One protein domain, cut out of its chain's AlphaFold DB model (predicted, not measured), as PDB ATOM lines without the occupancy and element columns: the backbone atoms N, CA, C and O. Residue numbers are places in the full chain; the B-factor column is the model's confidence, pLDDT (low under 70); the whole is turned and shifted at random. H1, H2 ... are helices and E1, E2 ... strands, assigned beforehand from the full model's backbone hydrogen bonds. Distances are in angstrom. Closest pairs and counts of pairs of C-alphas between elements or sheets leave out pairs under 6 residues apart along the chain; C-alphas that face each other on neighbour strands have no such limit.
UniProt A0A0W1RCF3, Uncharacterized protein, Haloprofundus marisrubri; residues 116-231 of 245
ATOM      1  N   LEU A 116     123.359 -25.799 -19.473       76.19
ATOM      2  CA  LEU A 116     124.283 -25.301 -18.474       76.19
ATOM      3  C   LEU A 116     124.356 -23.786 -18.640       76.19
ATOM      4  O   LEU A 116     124.753 -23.297 -19.700       76.19
ATOM      5  N   GLY A 117     123.934 -23.056 -17.609       80.38
ATOM      6  CA  GLY A 117     124.255 -21.640 -17.494       80.38
ATOM      7  C   GLY A 117     125.748 -21.507 -17.227       80.38
ATOM      8  O   GLY A 117     126.271 -22.229 -16.383       80.38
ATOM      9  N   ALA A 118     126.432 -20.633 -17.956       85.06
ATOM     10  CA  ALA A 118     127.859 -20.395 -17.780       85.06
ATOM     11  C   ALA A 118     128.124 -19.100 -17.007       85.06
ATOM     12  O   ALA A 118     127.580 -18.045 -17.340       85.06
ATOM     13  N   ILE A 119     128.988 -19.188 -15.999       86.44
ATOM     14  CA  ILE A 119     129.476 -18.063 -15.203       86.44
ATOM     15  C   ILE A 119     130.991 -17.998 -15.386       86.44
ATOM     16  O   ILE A 119     131.671 -18.933 -14.958       86.44
ATOM     17  N   PRO A 120     131.538 -16.949 -16.027       86.69
ATOM     18  CA  PRO A 120     132.981 -16.774 -16.139       86.69
ATOM     19  C   PRO A 120     133.636 -16.816 -14.757       86.69
ATOM     20  O   PRO A 120     133.173 -16.163 -13.823       86.69
ATOM     21  N   THR A 121     134.699 -17.599 -14.623       86.19
ATOM     22  CA  THR A 121     135.418 -17.776 -13.356       86.19
ATOM     23  C   THR A 121     136.908 -17.998 -13.622       86.19
ATOM     24  O   THR A 121     137.365 -17.819 -14.747       86.19
ATOM     25  N   VAL A 122     137.686 -18.352 -12.603       83.50
ATOM     26  CA  VAL A 122     139.086 -18.776 -12.733       83.50
ATOM     27  C   VAL A 122     139.304 -19.981 -11.824       83.50
ATOM     28  O   VAL A 122     138.845 -19.992 -10.684       83.50
ATOM     29  N   PHE A 123     140.003 -20.997 -12.329       81.44
ATOM     30  CA  PHE A 123     140.405 -22.170 -11.554       81.44
ATOM     31  C   PHE A 123     141.934 -22.248 -11.495       81.44
ATOM     32  O   PHE A 123     142.592 -22.008 -12.503       81.44
ATOM     33  N   ASP A 124     142.493 -22.669 -10.360       73.44
ATOM     34  CA  ASP A 124     143.948 -22.815 -10.168       73.44
ATOM     35  C   ASP A 124     144.543 -24.078 -10.838       73.44
ATOM     36  O   ASP A 124     145.698 -24.435 -10.610       73.44
ATOM     37  N   SER A 125     143.759 -24.786 -11.657       71.31
ATOM     38  CA  SER A 125     144.151 -26.058 -12.273       71.31
ATOM     39  C   SER A 125     144.688 -25.866 -13.689       71.31
ATOM     40  O   SER A 125     143.976 -25.365 -14.561       71.31
ATOM     41  N   GLU A 126     145.891 -26.373 -13.959       70.31
ATOM     42  CA  GLU A 126     146.411 -26.485 -15.324       70.31
ATOM     43  C   GLU A 126     145.682 -27.609 -16.080       70.31
ATOM     44  O   GLU A 126     145.598 -28.752 -15.617       70.31
ATOM     45  N   VAL A 127     145.128 -27.288 -17.252       75.75
ATOM     46  CA  VAL A 127     144.395 -28.241 -18.091       75.75
ATOM     47  C   VAL A 127     144.861 -28.133 -19.538       75.75
ATOM     48  O   VAL A 127     144.858 -27.059 -20.129       75.75
ATOM     49  N   PHE A 128     145.185 -29.280 -20.133       75.44
ATOM     50  CA  PHE A 128     145.462 -29.403 -21.562       75.44
ATOM     51  C   PHE A 128     144.192 -29.848 -22.289       75.44
ATOM     52  O   PHE A 128     143.680 -30.938 -22.028       75.44
ATOM     53  N   LEU A 129     143.671 -29.000 -23.179       81.31
ATOM     54  CA  LEU A 129     142.413 -29.256 -23.885       81.31
ATOM     55  C   LEU A 129     142.617 -29.517 -25.371       81.31
ATOM     56  O   LEU A 129     142.252 -30.590 -25.871       81.31
ATOM     57  N   ALA A 130     143.156 -28.522 -26.077       81.50
ATOM     58  CA  ALA A 130     143.316 -28.596 -27.516       81.50
ATOM     59  C   ALA A 130     144.202 -29.790 -27.922       81.50
ATOM     60  O   ALA A 130     145.126 -30.169 -27.193       81.50
ATOM     61  N   PRO A 131     143.942 -30.399 -29.091       79.50
ATOM     62  CA  PRO A 131     144.777 -31.476 -29.599       79.50
ATOM     63  C   PRO A 131     146.228 -31.016 -29.796       79.50
ATOM     64  O   PRO A 131     146.450 -29.897 -30.260       79.50
ATOM     65  N   PRO A 132     147.225 -31.889 -29.567       80.06
ATOM     66  CA  PRO A 132     148.639 -31.538 -29.738       80.06
ATOM     67  C   PRO A 132     149.007 -31.178 -31.185       80.06
ATOM     68  O   PRO A 132     150.061 -30.604 -31.434       80.06
ATOM     69  N   ASN A 133     148.157 -31.532 -32.150       80.38
ATOM     70  CA  ASN A 133     148.322 -31.219 -33.565       80.38
ATOM     71  C   ASN A 133     147.462 -30.032 -34.036       80.38
ATOM     72  O   ASN A 133     147.307 -29.862 -35.248       80.38
ATOM     73  N   ALA A 134     146.869 -29.250 -33.128       84.56
ATOM     74  CA  ALA A 134     146.183 -28.013 -33.489       84.56
ATOM     75  C   ALA A 134     147.147 -27.070 -34.234       84.56
ATOM     76  O   ALA A 134     148.312 -26.945 -33.867       84.56
ATOM     77  N   ALA A 135     146.666 -26.409 -35.290       85.50
ATOM     78  CA  ALA A 135     147.458 -25.390 -35.985       85.50
ATOM     79  C   ALA A 135     147.622 -24.135 -35.124       85.50
ATOM     80  O   ALA A 135     148.710 -23.573 -35.052       85.50
ATOM     81  N   THR A 136     146.526 -23.720 -34.491       89.94
ATOM     82  CA  THR A 136     146.447 -22.550 -33.618       89.94
ATOM     83  C   THR A 136     145.404 -22.831 -32.542       89.94
ATOM     84  O   THR A 136     144.420 -23.533 -32.796       89.94
ATOM     85  N   THR A 137     145.606 -22.276 -31.357       92.19
ATOM     86  CA  THR A 137     144.683 -22.356 -30.223       92.19
ATOM     87  C   THR A 137     144.390 -20.957 -29.707       92.19
ATOM     88  O   THR A 137     145.272 -20.101 -29.762       92.19
ATOM     89  N   GLY A 138     143.179 -20.749 -29.205       92.81
ATOM     90  CA  GLY A 138     142.831 -19.583 -28.404       92.81
ATOM     91  C   GLY A 138     143.160 -19.797 -26.929       92.81
ATOM     92  O   GLY A 138     143.845 -20.761 -26.546       92.81
ATOM     93  N   GLU A 139     142.648 -18.899 -26.100       92.88
ATOM     94  CA  GLU A 139     142.788 -18.944 -24.650       92.88
ATOM     95  C   GLU A 139     141.944 -20.066 -24.032       92.88
ATOM     96  O   GLU A 139     140.972 -20.564 -24.606       92.88
ATOM     97  N   VAL A 140     142.335 -20.502 -22.834       91.69
ATOM     98  CA  VAL A 140     141.509 -21.411 -22.036       91.69
ATOM     99  C   VAL A 140     140.528 -20.571 -21.226       91.69
ATOM    100  O   VAL A 140     140.920 -19.840 -20.318       91.69
ATOM    101  N   HIS A 141     139.244 -20.709 -21.541       91.62
ATOM    102  CA  HIS A 141     138.147 -20.045 -20.852       91.62
ATOM    103  C   HIS A 141     137.609 -20.943 -19.741       91.62
ATOM    104  O   HIS A 141     137.351 -22.135 -19.944       91.62
ATOM    105  N   HIS A 142     137.421 -20.356 -18.565       89.88
ATOM    106  CA  HIS A 142     136.957 -21.041 -17.365       89.88
ATOM    107  C   HIS A 142     135.533 -20.620 -17.036       89.88
ATOM    108  O   HIS A 142     135.227 -19.428 -16.949       89.88
ATOM    109  N   TYR A 143     134.676 -21.603 -16.787       88.19
ATOM    110  CA  TYR A 143     133.294 -21.357 -16.415       88.19
ATOM    111  C   TYR A 143     132.872 -22.234 -15.248       88.19
ATOM    112  O   TYR A 143     133.098 -23.443 -15.244       88.19
ATOM    113  N   GLU A 144     132.191 -21.636 -14.281       87.62
ATOM    114  CA  GLU A 144     131.292 -22.379 -13.417       87.62
ATOM    115  C   GLU A 144     130.000 -22.618 -14.204       87.62
ATOM    116  O   GLU A 144     129.355 -21.689 -14.693       87.62
ATOM    117  N   LEU A 145     129.661 -23.888 -14.392       83.06
ATOM    118  CA  LEU A 145     128.527 -24.324 -15.185       83.06
ATOM    119  C   LEU A 145     127.415 -24.810 -14.271       83.06
ATOM    120  O   LEU A 145     127.555 -25.820 -13.587       83.06
ATOM    121  N   VAL A 146     126.284 -24.120 -14.299       79.94
ATOM    122  CA  VAL A 146     125.145 -24.393 -13.425       79.94
ATOM    123  C   VAL A 146     124.049 -25.077 -14.228       79.94
ATOM    124  O   VAL A 146     123.490 -24.508 -15.167       79.94
ATOM    125  N   GLY A 147     123.718 -26.308 -13.852       75.81
ATOM    126  CA  GLY A 147     122.609 -27.068 -14.418       75.81
ATOM    127  C   GLY A 147     121.604 -27.487 -13.350       75.81
ATOM    128  O   GLY A 147     121.864 -27.429 -12.152       75.81
ATOM    129  N   ARG A 148     120.451 -28.020 -13.774       72.81
ATOM    130  CA  ARG A 148     119.429 -28.582 -12.857       72.81
ATOM    131  C   ARG A 148     119.990 -29.635 -11.889       72.81
ATOM    132  O   ARG A 148     119.426 -29.875 -10.828       72.81
ATOM    133  N   LYS A 149     121.041 -30.314 -12.330       68.69
ATOM    134  CA  LYS A 149     121.636 -31.492 -11.709       68.69
ATOM    135  C   LYS A 149     122.807 -31.174 -10.772       68.69
ATOM    136  O   LYS A 149     123.271 -32.090 -10.106       68.69
ATOM    137  N   GLY A 150     123.255 -29.921 -10.727       74.75
ATOM    138  CA  GLY A 150     124.402 -29.491  -9.934       74.75
ATOM    139  C   GLY A 150     125.250 -28.452 -10.657       74.75
ATOM    140  O   GLY A 150     124.882 -27.959 -11.731       74.75
ATOM    141  N   THR A 151     126.389 -28.150 -10.047       80.31
ATOM    142  CA  THR A 151     127.395 -27.222 -10.562       80.31
ATOM    143  C   THR A 151     128.623 -28.001 -11.026       80.31
ATOM    144  O   THR A 151     129.031 -28.965 -10.379       80.31
ATOM    145  N   PHE A 152     129.210 -27.582 -12.144       80.38
ATOM    146  CA  PHE A 152     130.398 -28.187 -12.741       80.38
ATOM    147  C   PHE A 152     131.455 -27.120 -12.990       80.38
ATOM    148  O   PHE A 152     131.138 -25.975 -13.306       80.38
ATOM    149  N   ARG A 153     132.722 -27.512 -12.930       84.75
ATOM    150  CA  ARG A 153     133.829 -26.698 -13.432       84.75
ATOM    151  C   ARG A 153     134.027 -27.024 -14.904       84.75
ATOM    152  O   ARG A 153     134.119 -28.194 -15.270       84.75
ATOM    153  N   GLY A 154     134.050 -26.007 -15.752       85.25
ATOM    154  CA  GLY A 154     134.201 -26.140 -17.194       85.25
ATOM    155  C   GLY A 154     135.439 -25.413 -17.695       85.25
ATOM    156  O   GLY A 154     135.635 -24.239 -17.393       85.25
ATOM    157  N   TRP A 155     136.236 -26.099 -18.506       88.31
ATOM    158  CA  TRP A 155     137.316 -25.509 -19.290       88.31
ATOM    159  C   TRP A 155     136.947 -25.628 -20.757       88.31
ATOM    160  O   TRP A 155     136.557 -26.708 -21.212       88.31
ATOM    161  N   ILE A 156     137.076 -24.533 -21.495       89.25
ATOM    162  CA  ILE A 156     136.706 -24.445 -22.901       89.25
ATOM    163  C   ILE A 156     137.829 -23.730 -23.649       89.25
ATOM    164  O   ILE A 156     138.237 -22.650 -23.249       89.25
ATOM    165  N   GLN A 157     138.334 -24.320 -24.731       91.69
ATOM    166  CA  GLN A 157     139.411 -23.733 -25.529       91.69
ATOM    167  C   GLN A 157     139.078 -23.833 -27.019       91.69
ATOM    168  O   GLN A 157     138.950 -24.951 -27.537       91.69
ATOM    169  N   PRO A 158     138.946 -22.709 -27.739       92.88
ATOM    170  CA  PRO A 158     138.762 -22.756 -29.173       92.88
ATOM    171  C   PRO A 158     140.093 -23.090 -29.862       92.88
ATOM    172  O   PRO A 158     141.183 -22.767 -29.387       92.88
ATOM    173  N   TRP A 159     140.027 -23.811 -30.974       89.75
ATOM    174  CA  TRP A 159     141.213 -24.265 -31.692       89.75
ATOM    175  C   TRP A 159     140.930 -24.484 -33.171       89.75
ATOM    176  O   TRP A 159     139.789 -24.684 -33.604       89.75
ATOM    177  N   ARG A 160     142.008 -24.486 -33.954       87.06
ATOM    178  CA  ARG A 160     141.964 -24.746 -35.387       87.06
ATOM    179  C   ARG A 160     142.674 -26.027 -35.780       87.06
ATOM    180  O   ARG A 160     143.802 -26.276 -35.342       87.06
ATOM    181  N   PRO A 161     142.063 -26.817 -36.675       80.25
ATOM    182  CA  PRO A 161     142.710 -27.978 -37.238       80.25
ATOM    183  C   PRO A 161     143.856 -27.563 -38.170       80.25
ATOM    184  O   PRO A 161     143.768 -26.537 -38.847       80.25
ATOM    185  N   PRO A 162     144.900 -28.393 -38.307       74.94
ATOM    186  CA  PRO A 162     146.031 -28.093 -39.185       74.94
ATOM    187  C   PRO A 162     145.641 -28.026 -40.668       74.94
ATOM    188  O   PRO A 162     146.308 -27.372 -41.467       74.94
ATOM    189  N   ASN A 163     144.543 -28.692 -41.040       67.31
ATOM    190  CA  ASN A 163     144.128 -28.913 -42.426       67.31
ATOM    191  C   ASN A 163     142.721 -28.370 -42.742       67.31
ATOM    192  O   ASN A 163     142.061 -28.916 -43.623       67.31
ATOM    193  N   GLY A 164     142.231 -27.355 -42.022       68.12
ATOM    194  CA  GLY A 164     140.881 -26.823 -42.240       68.12
ATOM    195  C   GLY A 164     140.732 -25.337 -41.917       68.12
ATOM    196  O   GLY A 164     141.601 -24.728 -41.294       68.12
ATOM    197  N   GLY A 165     139.617 -24.757 -42.372       72.25
ATOM    198  CA  GLY A 165     139.244 -23.363 -42.100       72.25
ATOM    199  C   GLY A 165     138.245 -23.188 -40.952       72.25
ATOM    200  O   GLY A 165     138.007 -22.056 -40.544       72.25
ATOM    201  N   ALA A 166     137.654 -24.279 -40.462       84.62
ATOM    202  CA  ALA A 166     136.705 -24.284 -39.353       84.62
ATOM    203  C   ALA A 166     137.401 -24.094 -37.993       84.62
ATOM    204  O   ALA A 166     138.494 -24.623 -37.785       84.62
ATOM    205  N   VAL A 167     136.748 -23.387 -37.070       88.38
ATOM    206  CA  VAL A 167     137.159 -23.290 -35.661       88.38
ATOM    207  C   VAL A 167     136.280 -24.226 -34.842       88.38
ATOM    208  O   VAL A 167     135.055 -24.196 -34.951       88.38
ATOM    209  N   TYR A 168     136.910 -25.068 -34.030       87.94
ATOM    210  CA  TYR A 168     136.239 -25.977 -33.109       87.94
ATOM    211  C   TYR A 168     136.519 -25.560 -31.674       87.94
ATOM    212  O   TYR A 168     137.399 -24.751 -31.402       87.94
ATOM    213  N   VAL A 169     135.792 -26.161 -30.745       88.62
ATOM    214  CA  VAL A 169     135.949 -25.923 -29.317       88.62
ATOM    215  C   VAL A 169     136.312 -27.234 -28.636       88.62
ATOM    216  O   VAL A 169     135.572 -28.206 -28.746       88.62
ATOM    217  N   ALA A 170     137.459 -27.285 -27.965       86.75
ATOM    218  CA  ALA A 170     137.822 -28.363 -27.053       86.75
ATOM    219  C   ALA A 170     137.279 -28.050 -25.655       86.75
ATOM    220  O   ALA A 170     137.211 -26.883 -25.268       86.75
ATOM    221  N   TRP A 171     136.888 -29.071 -24.896       83.75
ATOM    222  CA  TRP A 171     136.298 -28.853 -23.578       83.75
ATOM    223  C   TRP A 171     136.590 -29.970 -22.579       83.75
ATOM    224  O   TRP A 171     136.805 -31.128 -22.943       83.75
ATOM    225  N   ARG A 172     136.533 -29.612 -21.295       81.50
ATOM    226  CA  ARG A 172     136.550 -30.522 -20.145       81.50
ATOM    227  C   ARG A 172     135.535 -30.046 -19.119       81.50
ATOM    228  O   ARG A 172     135.443 -28.850 -18.871       81.50
ATOM    229  N   LEU A 173     134.812 -30.988 -18.520       79.44
ATOM    230  CA  LEU A 173     133.943 -30.743 -17.374       79.44
ATOM    231  C   LEU A 173     134.434 -31.570 -16.193       79.44
ATOM    232  O   LEU A 173     134.851 -32.710 -16.387       79.44
ATOM    233  N   ASP A 174     134.358 -30.995 -15.004       76.62
ATOM    234  CA  ASP A 174     134.666 -31.651 -13.742       76.62
ATOM    235  C   ASP A 174     133.522 -31.408 -12.745       76.62
ATOM    236  O   ASP A 174     132.971 -30.307 -12.678       76.62
ATOM    237  N   SER A 175     133.121 -32.447 -12.018       67.62
ATOM    238  CA  SER A 175     132.016 -32.415 -11.047       67.62
ATOM    239  C   SER A 175     132.597 -32.516  -9.647       67.62
ATOM    240  O   SER A 175     133.403 -33.401  -9.408       67.62
ATOM    241  N   GLU A 176     132.174 -31.698  -8.685       59.75
ATOM    242  CA  GLU A 176     132.605 -31.892  -7.286       59.75
ATOM    243  C   GLU A 176     132.017 -33.173  -6.662       59.75
ATOM    244  O   GLU A 176     132.568 -33.711  -5.705       59.75
ATOM    245  N   ASP A 177     130.941 -33.702  -7.251       56.81
ATOM    246  CA  ASP A 177     130.301 -34.965  -6.888       56.81
ATOM    247  C   ASP A 177     130.565 -36.005  -7.995       56.81
ATOM    248  O   ASP A 177     129.787 -36.148  -8.948       56.81
ATOM    249  N   HIS A 178     131.738 -36.647  -7.929       50.31
ATOM    250  CA  HIS A 178     132.175 -37.676  -8.888       50.31
ATOM    251  C   HIS A 178     131.281 -38.927  -8.860       50.31
ATOM    252  O   HIS A 178     131.152 -39.601  -9.884       50.31
ATOM    253  N   ASP A 179     130.634 -39.214  -7.725       46.69
ATOM    254  CA  ASP A 179     129.823 -40.420  -7.528       46.69
ATOM    255  C   ASP A 179     128.462 -40.326  -8.241       46.69
ATOM    256  O   ASP A 179     127.932 -41.333  -8.716       46.69
ATOM    257  N   THR A 180     127.903 -39.115  -8.378       48.44
ATOM    258  CA  THR A 180     126.620 -38.891  -9.073       48.44
ATOM    259  C   THR A 180     126.788 -38.688 -10.587       48.44
ATOM    260  O   THR A 180     125.877 -39.002 -11.362       48.44
ATOM    261  N   TYR A 181     127.947 -38.195 -11.038       51.28
ATOM    262  CA  TYR A 181     128.232 -37.960 -12.456       51.28
ATOM    263  C   TYR A 181     129.658 -38.385 -12.814       51.28
ATOM    264  O   TYR A 181     130.583 -37.589 -12.640       51.28
ATOM    265  N   PRO A 182     129.849 -39.585 -13.391       47.75
ATOM    266  CA  PRO A 182     131.159 -40.023 -13.841       47.75
ATOM    267  C   PRO A 182     131.539 -39.251 -15.110       47.75
ATOM    268  O   PRO A 182     131.429 -39.742 -16.231       47.75
ATOM    269  N   PHE A 183     132.005 -38.013 -14.958       51.84
ATOM    270  CA  PHE A 183     132.785 -37.334 -15.989       51.84
ATOM    271  C   PHE A 183     134.228 -37.848 -15.931       51.84
ATOM    272  O   PHE A 183     135.171 -37.067 -15.876       51.84
ATOM    273  N   GLU A 184     134.422 -39.171 -15.932       45.31
ATOM    274  CA  GLU A 184     135.768 -39.720 -16.006       45.31
ATOM    275  C   GLU A 184     136.378 -39.363 -17.366       45.31
ATOM    276  O   GLU A 184     135.791 -39.520 -18.446       45.31
ATOM    277  N   ALA A 185     137.558 -38.764 -17.272       42.97
ATOM    278  CA  ALA A 185     138.317 -38.186 -18.355       42.97
ATOM    279  C   ALA A 185     138.806 -39.269 -19.327       42.97
ATOM    280  O   ALA A 185     139.910 -39.786 -19.197       42.97
ATOM    281  N   THR A 186     138.014 -39.588 -20.346       38.34
ATOM    282  CA  THR A 186     138.495 -40.385 -21.481       38.34
ATOM    283  C   THR A 186     138.182 -39.683 -22.798       38.34
ATOM    284  O   THR A 186     137.096 -39.828 -23.359       38.34
ATOM    285  N   GLY A 187     139.154 -38.913 -23.293       47.06
ATOM    286  CA  GLY A 187     139.203 -38.409 -24.666       47.06
ATOM    287  C   GLY A 187     139.036 -36.897 -24.811       47.06
ATOM    288  O   GLY A 187     138.280 -36.266 -24.079       47.06
ATOM    289  N   HIS A 188     139.738 -36.330 -25.797       47.75
ATOM    290  CA  HIS A 188     139.485 -34.974 -26.275       47.75
ATOM    291  C   HIS A 188     138.030 -34.878 -26.735       47.75
ATOM    292  O   HIS A 188     137.602 -35.633 -27.613       47.75
ATOM    293  N   ARG A 189     137.266 -33.968 -26.135       70.94
ATOM    294  CA  ARG A 189     135.876 -33.736 -26.509       70.94
ATOM    295  C   ARG A 189     135.793 -32.424 -27.266       70.94
ATOM    296  O   ARG A 189     136.364 -31.422 -26.839       70.94
ATOM    297  N   PHE A 190     135.117 -32.460 -28.407       75.56
ATOM    298  CA  PHE A 190     135.011 -31.324 -29.313       75.56
ATOM    299  C   PHE A 190     133.560 -30.869 -29.448       75.56
ATOM    300  O   PHE A 190     132.623 -31.633 -29.212       75.56
ATOM    301  N   GLY A 191     133.392 -29.609 -29.813       83.00
ATOM    302  CA  GLY A 191     132.121 -28.974 -30.111       83.00
ATOM    303  C   GLY A 191     132.337 -27.769 -31.016       83.00
ATOM    304  O   GLY A 191     133.422 -27.577 -31.577       83.00
ATOM    305  N   VAL A 192     131.303 -26.947 -31.143       87.62
ATOM    306  CA  VAL A 192     131.351 -25.695 -31.907       87.62
ATOM    307  C   VAL A 192     130.753 -24.560 -31.092       87.62
ATOM    308  O   VAL A 192     129.874 -24.786 -30.259       87.62
ATOM    309  N   PHE A 193     131.210 -23.341 -31.358       88.56
ATOM    310  CA  PHE A 193     130.530 -22.132 -30.916       88.56
ATOM    311  C   PHE A 193     129.574 -21.692 -32.026       88.56
ATOM    312  O   PHE A 193     130.001 -21.458 -33.156       88.56
ATOM    313  N   PHE A 194     128.282 -21.648 -31.724       85.88
ATOM    314  CA  PHE A 194     127.238 -21.246 -32.658       85.88
ATOM    315  C   PHE A 194     126.114 -20.547 -31.893       85.88
ATOM    316  O   PHE A 194     125.641 -21.063 -30.880       85.88
ATOM    317  N   ASP A 195     125.704 -19.384 -32.401       81.25
ATOM    318  CA  ASP A 195     124.609 -18.574 -31.855       81.25
ATOM    319  C   ASP A 195     124.770 -18.254 -30.354       81.25
ATOM    320  O   ASP A 195     123.925 -18.562 -29.511       81.25
ATOM    321  N   GLY A 196     125.943 -17.716 -29.989       82.69
ATOM    322  CA  GLY A 196     126.255 -17.320 -28.609       82.69
ATOM    323  C   GLY A 196     126.324 -18.481 -27.609       82.69
ATOM    324  O   GLY A 196     126.339 -18.260 -26.397       82.69
ATOM    325  N   ALA A 197     126.336 -19.722 -28.091       85.75
ATOM    326  CA  ALA A 197     126.352 -20.920 -27.274       85.75
ATOM    327  C   ALA A 197     127.422 -21.899 -27.750       85.75
ATOM    328  O   ALA A 197     127.752 -21.995 -28.933       85.75
ATOM    329  N   VAL A 198     127.934 -22.686 -26.809       86.31
ATOM    330  CA  VAL A 198     128.787 -23.825 -27.122       86.31
ATOM    331  C   VAL A 198     127.915 -25.072 -27.199       86.31
ATOM    332  O   VAL A 198     127.256 -25.455 -26.227       86.31
ATOM    333  N   TRP A 199     127.943 -25.719 -28.358       83.25
ATOM    334  CA  TRP A 199     127.258 -26.976 -28.623       83.25
ATOM    335  C   TRP A 199     128.253 -28.121 -28.515       83.25
ATOM    336  O   TRP A 199     129.099 -28.329 -29.390       83.25
ATOM    337  N   LEU A 200     128.153 -28.853 -27.412       77.00
ATOM    338  CA  LEU A 200     129.012 -29.977 -27.077       77.00
ATOM    339  C   LEU A 200     128.330 -31.298 -27.400       77.00
ATOM    340  O   LEU A 200     127.102 -31.423 -27.338       77.00
ATOM    341  N   GLY A 201     129.138 -32.318 -27.672       64.50
ATOM    342  CA  GLY A 201     128.621 -33.672 -27.737       64.50
ATOM    343  C   GLY A 201     128.338 -34.317 -26.391       64.50
ATOM    344  O   GLY A 201     128.961 -33.984 -25.385       64.50
ATOM    345  N   SER A 202     127.356 -35.224 -26.371       53.03
ATOM    346  CA  SER A 202     126.959 -35.935 -25.158       53.03
ATOM    347  C   SER A 202     127.964 -36.980 -24.709       53.03
ATOM    348  O   SER A 202     128.598 -37.665 -25.508       53.03
ATOM    349  N   VAL A 203     128.063 -37.095 -23.386       48.81
ATOM    350  CA  VAL A 203     128.830 -38.113 -22.659       48.81
ATOM    351  C   VAL A 203     127.944 -39.247 -22.143       48.81
ATOM    352  O   VAL A 203     128.448 -40.295 -21.758       48.81
ATOM    353  N   PHE A 204     126.630 -39.020 -22.075       46.69
ATOM    354  CA  PHE A 204     125.700 -39.847 -21.302       46.69
ATOM    355  C   PHE A 204     124.887 -40.800 -22.168       46.69
ATOM    356  O   PHE A 204     124.484 -41.865 -21.709       46.69
ATOM    357  N   ASP A 205     124.650 -40.424 -23.420       47.91
ATOM    358  CA  ASP A 205     123.945 -41.243 -24.392       47.91
ATOM    359  C   ASP A 205     124.266 -40.793 -25.821       47.91
ATOM    360  O   ASP A 205     124.942 -39.795 -26.066       47.91
ATOM    361  N   THR A 206     123.773 -41.572 -26.776       47.09
ATOM    362  CA  THR A 206     124.050 -41.448 -28.205       47.09
ATOM    363  C   THR A 206     123.222 -40.374 -28.912       47.09
ATOM    364  O   THR A 206     123.251 -40.325 -30.141       47.09
ATOM    365  N   VAL A 207     122.426 -39.585 -28.179       47.34
ATOM    366  CA  VAL A 207     121.379 -38.721 -28.752       47.34
ATOM    367  C   VAL A 207     121.429 -37.291 -28.208       47.34
ATOM    368  O   VAL A 207     120.954 -36.389 -28.893       47.34
ATOM    369  N   SER A 208     121.996 -37.044 -27.025       54.69
ATOM    370  CA  SER A 208     122.031 -35.710 -26.422       54.69
ATOM    371  C   SER A 208     123.116 -34.781 -27.008       54.69
ATOM    372  O   SER A 208     124.180 -35.189 -27.472       54.69
ATOM    373  N   LEU A 209     122.836 -33.484 -26.947       62.59
ATOM    374  CA  LEU A 209     123.713 -32.357 -27.229       62.59
ATOM    375  C   LEU A 209     123.654 -31.515 -25.966       62.59
ATOM    376  O   LEU A 209     122.570 -31.282 -25.426       62.59
ATOM    377  N   PHE A 210     124.809 -31.066 -25.500       69.25
ATOM    378  CA  PHE A 210     124.873 -30.159 -24.366       69.25
ATOM    379  C   PHE A 210     125.026 -28.751 -24.899       69.25
ATOM    380  O   PHE A 210     125.981 -28.442 -25.610       69.25
ATOM    381  N   ARG A 211     124.072 -27.901 -24.538       77.50
ATOM    382  CA  ARG A 211     124.168 -26.470 -24.778       77.50
ATOM    383  C   ARG A 211     124.724 -25.818 -23.523       77.50
ATOM    384  O   ARG A 211     124.048 -25.797 -22.490       77.50
ATOM    385  N   ILE A 212     125.920 -25.260 -23.638       79.12
ATOM    386  CA  ILE A 212     126.433 -24.284 -22.681       79.12
ATOM    387  C   ILE A 212     126.083 -22.911 -23.239       79.12
ATOM    388  O   ILE A 212     126.473 -22.576 -24.356       79.12
ATOM    389  N   ALA A 213     125.312 -22.136 -22.488       74.56
ATOM    390  CA  ALA A 213     124.878 -20.811 -22.907       74.56
ATOM    391  C   ALA A 213     125.038 -19.804 -21.768       74.56
ATOM    392  O   ALA A 213     125.057 -20.164 -20.588       74.56
ATOM    393  N   SER A 214     125.083 -18.524 -22.127       64.25
ATOM    394  CA  SER A 214     124.916 -17.442 -21.163       64.25
ATOM    395  C   SER A 214     123.498 -17.482 -20.585       64.25
ATOM    396  O   SER A 214     122.515 -17.367 -21.323       64.25
ATOM    397  N   GLY A 215     123.371 -17.653 -19.269       53.31
ATOM    398  CA  GLY A 215     122.075 -17.745 -18.600       53.31
ATOM    399  C   GLY A 215     122.130 -17.296 -17.143       53.31
ATOM    400  O   GLY A 215     122.614 -18.032 -16.293       53.31
ATOM    401  N   ARG A 216     121.569 -16.102 -16.888       45.12
ATOM    402  CA  ARG A 216     121.399 -15.348 -15.619       45.12
ATOM    403  C   ARG A 216     122.628 -14.717 -14.948       45.12
ATOM    404  O   ARG A 216     122.414 -13.749 -14.225       45.12
ATOM    405  N   THR A 217     123.856 -15.168 -15.188       46.91
ATOM    406  CA  THR A 217     125.010 -14.735 -14.359       46.91
ATOM    407  C   THR A 217     126.326 -14.479 -15.115       46.91
ATOM    408  O   THR A 217     127.324 -14.162 -14.475       46.91
ATOM    409  N   GLY A 218     126.343 -14.529 -16.452       57.28
ATOM    410  CA  GLY A 218     127.519 -14.170 -17.263       57.28
ATOM    411  C   GLY A 218     127.323 -14.395 -18.768       57.28
ATOM    412  O   GLY A 218     126.378 -15.083 -19.158       57.28
ATOM    413  N   SER A 219     128.188 -13.796 -19.600       72.44
ATOM    414  CA  SER A 219     128.207 -13.959 -21.065       72.44
ATOM    415  C   SER A 219     129.342 -14.887 -21.526       72.44
ATOM    416  O   SER A 219     130.333 -15.072 -20.821       72.44
ATOM    417  N   LEU A 220     129.186 -15.492 -22.709       86.00
ATOM    418  CA  LEU A 220     130.251 -16.241 -23.395       86.00
ATOM    419  C   LEU A 220     131.013 -15.344 -24.389       86.00
ATOM    420  O   LEU A 220     131.628 -15.852 -25.323       86.00
ATOM    421  N   ASP A 221     130.953 -14.021 -24.211       86.88
ATOM    422  CA  ASP A 221     131.437 -13.058 -25.206       86.88
ATOM    423  C   ASP A 221     132.942 -13.197 -25.433       86.88
ATOM    424  O   ASP A 221     133.364 -13.268 -26.579       86.88
ATOM    425  N   SER A 222     133.739 -13.359 -24.367       88.44
ATOM    426  CA  SER A 222     135.194 -13.556 -24.480       88.44
ATOM    427  C   SER A 222     135.554 -14.795 -25.303       88.44
ATOM    428  O   SER A 222     136.491 -14.770 -26.096       88.44
ATOM    429  N   LEU A 223     134.794 -15.883 -25.146       91.31
ATOM    430  CA  LEU A 223     134.974 -17.094 -25.940       91.31
ATOM    431  C   LEU A 223     134.539 -16.872 -27.390       91.31
ATOM    432  O   LEU A 223     135.200 -17.362 -28.302       91.31
ATOM    433  N   GLY A 224     133.440 -16.148 -27.609       90.44
ATOM    434  CA  GLY A 224     132.993 -15.762 -28.944       90.44
ATOM    435  C   GLY A 224     134.037 -14.916 -29.672       90.44
ATOM    436  O   GLY A 224     134.391 -15.230 -30.802       90.44
ATOM    437  N   GLU A 225     134.588 -13.899 -29.011       91.12
ATOM    438  CA  GLU A 225     135.662 -13.048 -29.532       91.12
ATOM    439  C   GLU A 225     136.916 -13.857 -29.881       91.12
ATOM    440  O   GLU A 225     137.486 -13.670 -30.954       91.12
ATOM    441  N   ASP A 226     137.312 -14.800 -29.027       93.31
ATOM    442  CA  ASP A 226     138.467 -15.671 -29.257       93.31
ATOM    443  C   ASP A 226     138.235 -16.657 -30.422       93.31
ATOM    444  O   ASP A 226     139.090 -16.848 -31.289       93.31
ATOM    445  N   VAL A 227     137.027 -17.226 -30.530       92.19
ATOM    446  CA  VAL A 227     136.611 -18.022 -31.701       92.19
ATOM    447  C   VAL A 227     136.697 -17.191 -32.982       92.19
ATOM    448  O   VAL A 227     137.224 -17.666 -33.991       92.19
ATOM    449  N   GLU A 228     136.198 -15.957 -32.949       90.25
ATOM    450  CA  GLU A 228     136.226 -15.046 -34.091       90.25
ATOM    451  C   GLU A 228     137.653 -14.622 -34.457       90.25
ATOM    452  O   GLU A 228     137.985 -14.576 -35.642       90.25
ATOM    453  N   ALA A 229     138.528 -14.407 -33.471       90.69
ATOM    454  CA  ALA A 229     139.939 -14.088 -33.681       90.69
ATOM    455  C   ALA A 229     140.710 -15.236 -34.352       90.69
ATOM    456  O   ALA A 229     141.631 -15.000 -35.138       90.69
ATOM    457  N   LEU A 230     140.320 -16.490 -34.097       89.50
ATOM    458  CA  LEU A 230     140.922 -17.650 -34.751       89.50
ATOM    459  C   LEU A 230     140.519 -17.786 -36.221       89.50
ATOM    460  O   LEU A 230     141.272 -18.399 -36.993       89.50
ATOM    461  N   TYR A 231     139.378 -17.231 -36.639       86.31
ATOM    462  CA  TYR A 231     139.010 -17.167 -38.051       86.31
ATOM    463  C   TYR A 231     139.895 -16.154 -38.790       86.31
ATOM    464  O   TYR A 231     139.528 -15.004 -39.012       86.31
TER     465      TYR A 231
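This is residues 116 to 231 of the 245 residues of an uncharacterized protein of Haloprofundus marisrubri (UniProt A0A0W1RCF3). Seven strands form a small closed barrel, and one helix, H1, packs on its outside, running along E3. Six hairpins carry the chain round the ring, and E7 beside E1 closes it. The printed part has 116 residues, with E1 to E7 and then H1 in chain order; the class is mostly strand, though named elements hold only 57 residues, under half. The barrel is mixed, and the whole is compact, with a radius of gyration of the C-alphas of 13.6 A and spans of 39 by 32 by 30 A.

E1 is residues 116 to 120, from C-alpha 116 at (124.283, -25.301, -18.474). E2 is residues 141 to 147, 18.2 A long; E3, 150 to 160, 31.3 A; E4, 168 to 175, 23.4 A; E5, 189 to 194, 16.4 A. E6 is residues 197 to 201 and E7 residues 209 to 213. H1, residues 221 to 230, 14.2 A, ends at C-alpha 230 at (140.922, -17.650, -34.751).

E1 to E7 form a meander, each strand the antiparallel neighbour of the one before. Within hydrogen-bond range are, for instance, N 119 and O 144 of E1 and E2, 2.8 A, and N 155 and O 172 of E3 and E4, 2.9 A. E7 and E1 are parallel, with N 118 and O 213 at 3.0 A. H1 is on the barrel at a height of 8.1 A; its closest C-alphas to E3 are Val 227 and Pro 158, 5.8 A. Every O i to N i+4 pair of H1 is within range.

The C-alphas farthest apart, Gly 165 and Asp 179, are 39.7 A apart. The printed part has no cut. The links E1 to E2 and E4 to E5 are long. Mean pLDDT of the printed part is 75.4; residues 175 to 188 and 201 to 210 are among those under 70.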